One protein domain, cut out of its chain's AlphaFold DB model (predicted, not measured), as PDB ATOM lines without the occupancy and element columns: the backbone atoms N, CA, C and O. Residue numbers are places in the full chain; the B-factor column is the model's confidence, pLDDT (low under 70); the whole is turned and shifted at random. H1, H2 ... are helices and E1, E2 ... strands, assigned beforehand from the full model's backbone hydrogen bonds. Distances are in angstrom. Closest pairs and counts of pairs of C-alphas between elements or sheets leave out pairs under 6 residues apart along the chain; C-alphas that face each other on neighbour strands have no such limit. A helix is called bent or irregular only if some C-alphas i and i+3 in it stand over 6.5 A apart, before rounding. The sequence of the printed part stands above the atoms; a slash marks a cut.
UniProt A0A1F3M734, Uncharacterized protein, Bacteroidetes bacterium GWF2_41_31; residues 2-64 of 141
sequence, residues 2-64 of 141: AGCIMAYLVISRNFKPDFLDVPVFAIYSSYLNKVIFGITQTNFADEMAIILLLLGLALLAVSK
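Overview. This is residues 2 to 64 of the 141 residues of an uncharacterized protein of Bacteroidetes bacterium GWF2_41_31 (UniProt A0A1F3M734). A two-stranded hairpin, E1 and E2, sharply bent over on itself, makes one end of an elongated model, and the long helix H2 runs away from it toward the other end. The shorter helix H1 packs side by side on H2, running opposite ways, while residues 58 to 64, at the far end from the hairpin, stick out free. The printed part has 63 residues, with two named helices and two named strands in the order H1, E1, E2, H2; the sheet has the order E1, E2 and is antiparallel, and the class is mixed, helices and strands. The whole is loose, with a radius of gyration of the C-alphas of 13.9 A, and spans 44 by 26 by 17 A.

Along the chain. Strand E1 covers residues 21 to 29, 14.8 A from first to last C-alpha, and bends by 112 degrees at residue 26. Strand E2 covers residues 35 to 43, 15.4 A long, and bends by 105 degrees at residue 38. Helix H2 holds residues 45 to 62 and is 25.6 A long, from C-alpha 45 at (-42.115, 38.590, -50.563) to C-alpha 62 at (-46.581, 36.375, -25.447). Helix H1 holds residues 2 to 13, 15.9 A long, and begins with C-alpha 2 at (-40.151, 44.644, -39.003).

Arrangement. E1 and E2 form a hairpin of antiparallel neighbours, with 149 degrees between their directions. C-alphas 21 and 43 face each other at 4.1 A, and C-alphas 27 and 37 at 4.2 A. Within hydrogen-bond range are N 26 and O 38, 2.8 A apart, and N 40 and O 24, 2.9 A apart. E1 and H2 are only just apart, with their closest C-alphas 8.4 A from each other. H1 and E2 are apart. H1 and H2 touch, with 22 pairs of C-alphas within 8 A; the closest are those of Gly 3 and Leu 53, 4.0 A apart. Their lines stand at a shallow tilt of 34 degrees, only just short of steep, and they run opposite ways. In H1 and H2 every O i to N i+4 pair is within hydrogen-bond range.

Size, cuts and confidence. The two C-alphas farthest apart are those of Asn 33 and Lys 64, at 45.4 A. Residues 58 to 64, of which 58 to 62 belong to H2, stand free. The printed part has no cut. The links from E1 to E2, five residues, and from E2 to H2, one residue, are tight; the link from H1 to E1, seven residues, is short, and no link is long. The mean pLDDT of the printed part is 86.4, and residue 64 is the one printed residue under 70.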
ATOM      1  N   ALA A   2     -40.605  45.069 -37.668       79.56
ATOM      2  CA  ALA A   2     -40.151  44.644 -39.003       79.56
ATOM      3  C   ALA A   2     -41.274  44.087 -39.907       79.56
ATOM      4  O   ALA A   2     -41.393  44.510 -41.051       79.56
ATOM      5  N   GLY A   3     -42.158  43.229 -39.376       81.88
ATOM      6  CA  GLY A   3     -43.302  42.700 -40.136       81.88
ATOM      7  C   GLY A   3     -44.290  43.771 -40.617       81.88
ATOM      8  O   GLY A   3     -44.723  43.725 -41.760       81.88
ATOM      9  N   CYS A   4     -44.588  44.785 -39.796       82.50
ATOM     10  CA  CYS A   4     -45.472  45.889 -40.194       82.50
ATOM     11  C   CYS A   4     -44.849  46.752 -41.300       82.50
ATOM     12  O   CYS A   4     -45.546  47.178 -42.214       82.50
ATOM     13  N   ILE A   5     -43.536  46.997 -41.216       85.00
ATOM     14  CA  ILE A   5     -42.787  47.757 -42.224       85.00
ATOM     15  C   ILE A   5     -42.782  46.993 -43.550       85.00
ATOM     16  O   ILE A   5     -43.117  47.563 -44.583       85.00
ATOM     17  N   MET A   6     -42.474  45.694 -43.516       81.44
ATOM     18  CA  MET A   6     -42.468  44.851 -44.712       81.44
ATOM     19  C   MET A   6     -43.865  44.750 -45.340       81.44
ATOM     20  O   MET A   6     -44.002  44.955 -46.541       81.44
ATOM     21  N   ALA A   7     -44.911  44.524 -44.538       82.44
ATOM     22  CA  ALA A   7     -46.294  44.477 -45.023       82.44
ATOM     23  C   ALA A   7     -46.717  45.795 -45.688       82.44
ATOM     24  O   ALA A   7     -47.322  45.782 -46.758       82.44
ATOM     25  N   TYR A   8     -46.348  46.939 -45.103       84.94
ATOM     26  CA  TYR A   8     -46.601  48.241 -45.716       84.94
ATOM     27  C   TYR A   8     -45.872  48.400 -47.057       84.94
ATOM     28  O   TYR A   8     -46.485  48.846 -48.026       84.94
ATOM     29  N   LEU A   9     -44.593  48.024 -47.140       83.62
ATOM     30  CA  LEU A   9     -43.808  48.114 -48.377       83.62
ATOM     31  C   LEU A   9     -44.375  47.218 -49.484       83.62
ATOM     32  O   LEU A   9     -44.527  47.669 -50.617       83.62
ATOM     33  N   VAL A  10     -44.741  45.983 -49.153       82.62
ATOM     34  CA  VAL A  10     -45.334  45.038 -50.104       82.62
ATOM     35  C   VAL A  10     -46.669  45.561 -50.639       82.62
ATOM     36  O   VAL A  10     -46.837  45.678 -51.848       82.62
ATOM     37  N   ILE A  11     -47.588  45.966 -49.755       77.75
ATOM     38  CA  ILE A  11     -48.949  46.365 -50.150       77.75
ATOM     39  C   ILE A  11     -48.963  47.718 -50.875       77.75
ATOM     40  O   ILE A  11     -49.648  47.875 -51.880       77.75
ATOM     41  N   SER A  12     -48.231  48.718 -50.371       77.69
ATOM     42  CA  SER A  12     -48.310  50.088 -50.904       77.69
ATOM     43  C   SER A  12     -47.373  50.348 -52.080       77.69
ATOM     44  O   SER A  12     -47.661  51.204 -52.916       77.69
ATOM     45  N   ARG A  13     -46.236  49.646 -52.149       81.50
ATOM     46  CA  ARG A  13     -45.206  49.869 -53.174       81.50
ATOM     47  C   ARG A  13     -45.058  48.709 -54.150       81.50
ATOM     48  O   ARG A  13     -44.207  48.813 -55.025       81.50
ATOM     49  N   ASN A  14     -45.853  47.639 -54.018       80.19
ATOM     50  CA  ASN A  14     -45.662  46.388 -54.767       80.19
ATOM     51  C   ASN A  14     -44.193  45.934 -54.727       80.19
ATOM     52  O   ASN A  14     -43.625  45.516 -55.734       80.19
ATOM     53  N   PHE A  15     -43.552  46.098 -53.565       83.81
ATOM     54  CA  PHE A  15     -42.131  45.830 -53.410       83.81
ATOM     55  C   PHE A  15     -41.874  44.322 -53.474       83.81
ATOM     56  O   PHE A  15     -42.090  43.607 -52.497       83.81
ATOM     57  N   LYS A  16     -41.414  43.856 -54.636       84.94
ATOM     58  CA  LYS A  16     -41.083  42.457 -54.920       84.94
ATOM     59  C   LYS A  16     -39.630  42.381 -55.370       84.94
ATOM     60  O   LYS A  16     -39.358  42.548 -56.553       84.94
ATOM     61  N   PRO A  17     -38.677  42.239 -54.436       85.94
ATOM     62  CA  PRO A  17     -37.274  42.231 -54.797       85.94
ATOM     63  C   PRO A  17     -36.901  40.923 -55.501       85.94
ATOM     64  O   PRO A  17     -37.314  39.843 -55.073       85.94
ATOM     65  N   ASP A  18     -36.075  41.026 -56.539       88.31
ATOM     66  CA  ASP A  18     -35.727  39.901 -57.418       88.31
ATOM     67  C   ASP A  18     -35.001  38.764 -56.684       88.31
ATOM     68  O   ASP A  18     -35.162  37.599 -57.026       88.31
ATOM     69  N   PHE A  19     -34.255  39.065 -55.616       89.00
ATOM     70  CA  PHE A  19     -33.571  38.038 -54.818       89.00
ATOM     71  C   PHE A  19     -34.525  37.118 -54.032       89.00
ATOM     72  O   PHE A  19     -34.080  36.105 -53.496       89.00
ATOM     73  N   LEU A  20     -35.810  37.478 -53.917       89.19
ATOM     74  CA  LEU A  20     -36.851  36.637 -53.312       89.19
ATOM     75  C   LEU A  20     -37.610  35.795 -54.339       89.19
ATOM     76  O   LEU A  20     -38.543  35.091 -53.953       89.19
ATOM     77  N   ASP A  21     -37.231  35.852 -55.615       91.19
ATOM     78  CA  ASP A  21     -37.694  34.903 -56.619       91.19
ATOM     79  C   ASP A  21     -36.905  33.595 -56.482       91.19
ATOM     80  O   ASP A  21     -35.784  33.444 -56.974       91.19
ATOM     81  N   VAL A  22     -37.467  32.668 -55.708       91.75
ATOM     82  CA  VAL A  22     -36.797  31.433 -55.295       91.75
ATOM     83  C   VAL A  22     -37.717  30.228 -55.488       91.75
ATOM     84  O   VAL A  22     -38.943  30.359 -55.452       91.75
ATOM     85  N   PRO A  23     -37.159  29.020 -55.689       90.50
ATOM     86  CA  PRO A  23     -37.958  27.805 -55.692       90.50
ATOM     87  C   PRO A  23     -38.528  27.557 -54.290       90.50
ATOM     88  O   PRO A  23     -37.783  27.354 -53.331       90.50
ATOM     89  N   VAL A  24     -39.854  27.537 -54.173       89.81
ATOM     90  CA  VAL A  24     -40.569  27.230 -52.929       89.81
ATOM     91  C   VAL A  24     -41.395  25.962 -53.079       89.81
ATOM     92  O   VAL A  24     -41.867  25.611 -54.164       89.81
ATOM     93  N   PHE A  25     -41.590  25.269 -51.963       90.88
ATOM     94  CA  PHE A  25     -42.488  24.126 -51.907       90.88
ATOM     95  C   PHE A  25     -43.946  24.602 -51.867       90.88
ATOM     96  O   PHE A  25     -44.336  25.351 -50.972       90.88
ATOM     97  N   ALA A  26     -44.759  24.146 -52.819       89.00
ATOM     98  CA  ALA A  26     -46.171  24.475 -52.935       89.00
ATOM     99  C   ALA A  26     -47.032  23.208 -52.855       89.00
ATOM    100  O   ALA A  26     -46.901  22.289 -53.665       89.00
ATOM    101  N   ILE A  27     -47.977  23.192 -51.912       91.62
ATOM    102  CA  ILE A  27     -49.061  22.195 -51.893       91.62
ATOM    103  C   ILE A  27     -50.010  22.457 -53.068       91.62
ATOM    104  O   ILE A  27     -50.458  21.529 -53.736       91.62
ATOM    105  N   TYR A  28     -50.280  23.731 -53.346       89.44
ATOM    106  CA  TYR A  28     -51.082  24.172 -54.472       89.44
ATOM    107  C   TYR A  28     -50.556  25.512 -54.985       89.44
ATOM    108  O   TYR A  28     -50.348  26.439 -54.205       89.44
ATOM    109  N   SER A  29     -50.361  25.614 -56.294       87.69
ATOM    110  CA  SER A  29     -50.054  26.858 -56.994       87.69
ATOM    111  C   SER A  29     -50.754  26.849 -58.345       87.69
ATOM    112  O   SER A  29     -50.812  25.819 -59.015       87.69
ATOM    113  N   SER A  30     -51.291  28.000 -58.741       83.69
ATOM    114  CA  SER A  30     -51.864  28.219 -60.071       83.69
ATOM    115  C   SER A  30     -51.306  29.490 -60.718       83.69
ATOM    116  O   SER A  30     -51.992  30.099 -61.532       83.69
ATOM    117  N   TYR A  31     -50.092  29.905 -60.333       73.19
ATOM    118  CA  TYR A  31     -49.463  31.126 -60.844       73.19
ATOM    119  C   TYR A  31     -49.084  30.996 -62.325       73.19
ATOM    120  O   TYR A  31     -49.821  31.450 -63.192       73.19
ATOM    121  N   LEU A  32     -47.943  30.369 -62.624       71.69
ATOM    122  CA  LEU A  32     -47.486  30.160 -64.005       71.69
ATOM    123  C   LEU A  32     -47.957  28.814 -64.552       71.69
ATOM    124  O   LEU A  32     -48.510  28.733 -65.641       71.69
ATOM    125  N   ASN A  33     -47.772  27.760 -63.760       77.81
ATOM    126  CA  ASN A  33     -48.250  26.417 -64.049       77.81
ATOM    127  C   ASN A  33     -49.020  25.904 -62.844       77.81
ATOM    128  O   ASN A  33     -48.660  26.185 -61.697       77.81
ATOM    129  N   LYS A  34     -50.063  25.116 -63.103       86.12
ATOM    130  CA  LYS A  34     -50.779  24.430 -62.037       86.12
ATOM    131  C   LYS A  34     -49.857  23.375 -61.429       86.12
ATOM    132  O   LYS A  34     -49.588  22.353 -62.054       86.12
ATOM    133  N   VAL A  35     -49.396  23.619 -60.210       86.50
ATOM    134  CA  VAL A  35     -48.610  22.670 -59.421       86.50
ATOM    135  C   VAL A  35     -49.489  22.184 -58.278       86.50
ATOM    136  O   VAL A  35     -49.969  22.978 -57.470       86.50
ATOM    137  N   ILE A  36     -49.717  20.875 -58.228       87.25
ATOM    138  CA  ILE A  36     -50.372  20.201 -57.110       87.25
ATOM    139  C   ILE A  36     -49.281  19.361 -56.459       87.25
ATOM    140  O   ILE A  36     -48.880  18.351 -57.025       87.25
ATOM    141  N   PHE A  37     -48.792  19.817 -55.308       90.94
ATOM    142  CA  PHE A  37     -47.716  19.195 -54.539       90.94
ATOM    143  C   PHE A  37     -46.372  19.118 -55.289       90.94
ATOM    144  O   PHE A  37     -46.061  18.146 -55.973       90.94
ATOM    145  N   GLY A  38     -45.540  20.148 -55.152       91.12
ATOM    146  CA  GLY A  38     -44.235  20.186 -55.808       91.12
ATOM    147  C   GLY A  38     -43.450  21.454 -55.511       91.12
ATOM    148  O   GLY A  38     -43.785  22.211 -54.605       91.12
ATOM    149  N   ILE A  39     -42.393  21.686 -56.285       90.81
ATOM    150  CA  ILE A  39     -41.592  22.911 -56.212       90.81
ATOM    151  C   ILE A  39     -42.034  23.846 -57.338       90.81
ATOM    152  O   ILE A  39     -42.203  23.414 -58.479       90.81
ATOM    153  N   THR A  40     -42.231  25.123 -57.023       90.38
ATOM    154  CA  THR A  40     -42.588  26.169 -57.986       90.38
ATOM    155  C   THR A  40     -41.710  27.395 -57.767       90.38
ATOM    156  O   THR A  40     -41.282  27.659 -56.646       90.38
ATOM    157  N   GLN A  41     -41.414  28.125 -58.838       89.19
ATOM    158  CA  GLN A  41     -40.657  29.367 -58.766       89.19
ATOM    159  C   GLN A  41     -41.635  30.530 -58.595       89.19
ATOM    160  O   GLN A  41     -42.571  30.673 -59.385       89.19
ATOM    161  N   THR A  42     -41.467  31.303 -57.526       90.12
ATOM    162  CA  THR A  42     -42.311  32.461 -57.226       90.12
ATOM    163  C   THR A  42     -41.561  33.448 -56.345       90.12
ATOM    164  O   THR A  42     -40.666  33.075 -55.584       90.12
ATOM    165  N   ASN A  43     -41.986  34.710 -56.390       90.88
ATOM    166  CA  ASN A  43     -41.507  35.714 -55.456       90.88
ATOM    167  C   ASN A  43     -42.198  35.543 -54.095       90.88
ATOM    168  O   ASN A  43     -43.406  35.737 -53.997       90.88
ATOM    169  N   PHE A  44     -41.429  35.205 -53.060       89.56
ATOM    170  CA  PHE A  44     -41.933  34.895 -51.712       89.56
ATOM    171  C   PHE A  44     -42.112  36.139 -50.807       89.56
ATOM    172  O   PHE A  44     -42.246  36.028 -49.585       89.56
ATOM    173  N   ALA A  45     -42.046  37.359 -51.358       90.12
ATOM    174  CA  ALA A  45     -42.115  38.590 -50.563       90.12
ATOM    175  C   ALA A  45     -43.451  38.761 -49.826       90.12
ATOM    176  O   ALA A  45     -43.456  39.180 -48.663       90.12
ATOM    177  N   ASP A  46     -44.561  38.420 -50.487       86.31
ATOM    178  CA  ASP A  46     -45.916  38.571 -49.950       86.31
ATOM    179  C   ASP A  46     -46.109  37.633 -48.744       86.31
ATOM    180  O   ASP A  46     -46.525  38.053 -47.658       86.31
ATOM    181  N   GLU A  47     -45.703  36.373 -48.891       89.44
ATOM    182  CA  GLU A  47     -45.742  35.359 -47.842       89.44
ATOM    183  C   GLU A  47     -44.810  35.712 -46.680       89.44
ATOM    184  O   GLU A  47     -45.205  35.626 -45.514       89.44
ATOM    185  N   MET A  48     -43.587  36.167 -46.971       90.19
ATOM    186  CA  MET A  48     -42.632  36.562 -45.937       90.19
ATOM    187  C   MET A  48     -43.143  37.746 -45.110       90.19
ATOM    188  O   MET A  48     -42.977  37.759 -43.887       90.19
ATOM    189  N   ALA A  49     -43.803  38.721 -45.740       89.81
ATOM    190  CA  ALA A  49     -44.407  39.844 -45.035       89.81
ATOM    191  C   ALA A  49     -45.494  39.380 -44.052       89.81
ATOM    192  O   ALA A  49     -45.483  39.793 -42.889       89.81
ATOM    193  N   ILE A  50     -46.385  38.482 -44.487       89.00
ATOM    194  CA  ILE A  50     -47.447  37.914 -43.641       89.00
ATOM    195  C   ILE A  50     -46.845  37.116 -42.477       89.00
ATOM    196  O   ILE A  50     -47.250  37.306 -41.329       89.00
ATOM    197  N   ILE A  51     -45.841  36.273 -42.736       91.31
ATOM    198  CA  ILE A  51     -45.171  35.470 -41.701       91.31
ATOM    199  C   ILE A  51     -44.511  36.374 -40.654       91.31
ATOM    200  O   ILE A  51     -44.721  36.191 -39.454       91.31
ATOM    201  N   LEU A  52     -43.745  37.381 -41.083       92.06
ATOM    202  CA  LEU A  52     -43.083  38.319 -40.172       92.06
ATOM    203  C   LEU A  52     -44.087  39.141 -39.358       92.06
ATOM    204  O   LEU A  52     -43.830  39.450 -38.190       92.06
ATOM    205  N   LEU A  53     -45.223  39.509 -39.955       91.50
ATOM    206  CA  LEU A  53     -46.306  40.199 -39.262       91.50
ATOM    207  C   LEU A  53     -46.912  39.305 -38.172       91.50
ATOM    208  O   LEU A  53     -46.978  39.723 -37.015       91.50
ATOM    209  N   LEU A  54     -47.299  38.073 -38.518       92.31
ATOM    210  CA  LEU A  54     -47.900  37.116 -37.586       92.31
ATOM    211  C   LEU A  54     -46.953  36.768 -36.441       92.31
ATOM    212  O   LEU A  54     -47.343  36.859 -35.277       92.31
ATOM    213  N   LEU A  55     -45.696  36.439 -36.747       92.75
ATOM    214  CA  LEU A  55     -44.687  36.148 -35.730       92.75
ATOM    215  C   LEU A  55     -44.433  37.362 -34.838       92.75
ATOM    216  O   LEU A  55     -44.368  37.226 -33.619       92.75
ATOM    217  N   GLY A  56     -44.347  38.561 -35.416       91.69
ATOM    218  CA  GLY A  56     -44.175  39.792 -34.652       91.69
ATOM    219  C   GLY A  56     -45.324  40.040 -33.674       91.69
ATOM    220  O   GLY A  56     -45.085  40.344 -32.507       91.69
ATOM    221  N   LEU A  57     -46.567  39.878 -34.129       91.75
ATOM    222  CA  LEU A  57     -47.758  40.029 -33.292       91.75
ATOM    223  C   LEU A  57     -47.859  38.933 -32.225       91.75
ATOM    224  O   LEU A  57     -48.174  39.235 -31.076       91.75
ATOM    225  N   ALA A  58     -47.544  37.685 -32.567       90.50
ATOM    226  CA  ALA A  58     -47.540  36.570 -31.624       90.50
ATOM    227  C   ALA A  58     -46.477  36.755 -30.529       90.50
ATOM    228  O   ALA A  58     -46.766  36.583 -29.345       90.50
ATOM    229  N   LEU A  59     -45.265  37.184 -30.895       90.12
ATOM    230  CA  LEU A  59     -44.206  37.502 -29.934       90.12
ATOM    231  C   LEU A  59     -44.613  38.655 -29.013       90.12
ATOM    232  O   LEU A  59     -44.406  38.568 -27.803       90.12
ATOM    233  N   LEU A  60     -45.238  39.707 -29.552       88.44
ATOM    234  CA  LEU A  60     -45.801  40.788 -28.737       88.44
ATOM    235  C   LEU A  60     -46.881  40.270 -27.784       88.44
ATOM    236  O   LEU A  60     -46.912  40.670 -26.623       88.44
ATOM    237  N   ALA A  61     -47.732  39.358 -28.252       85.38
ATOM    238  CA  ALA A  61     -48.814  38.805 -27.454       85.38
ATOM    239  C   ALA A  61     -48.319  37.966 -26.267       85.38
ATOM    240  O   ALA A  61     -48.945  37.975 -25.200       85.38
ATOM    241  N   VAL A  62     -47.190  37.271 -26.444       81.88
ATOM    242  CA  VAL A  62     -46.581  36.375 -25.447       81.88
ATOM    243  C   VAL A  62     -45.520  37.076 -24.590       81.88
ATOM    244  O   VAL A  62     -45.241  36.599 -23.489       81.88
ATOM    245  N   SER A  63     -44.987  38.227 -25.018       81.69
ATOM    246  CA  SER A  63     -43.978  39.004 -24.282       81.69
ATOM    247  C   SER A  63     -44.335  39.127 -22.794       81.69
ATOM    248  O   SER A  63     -45.404  39.617 -22.423       81.69
ATOM    249  N   LYS A  64     -43.476  38.577 -21.929       64.12
ATOM    250  CA  LYS A  64     -43.701  38.518 -20.479       64.12
ATOM    251  C   LYS A  64     -43.414  39.876 -19.843       64.12
ATOM    252  O   LYS A  64     -42.324  40.416 -20.005       64.12
TER     253      LYS A  64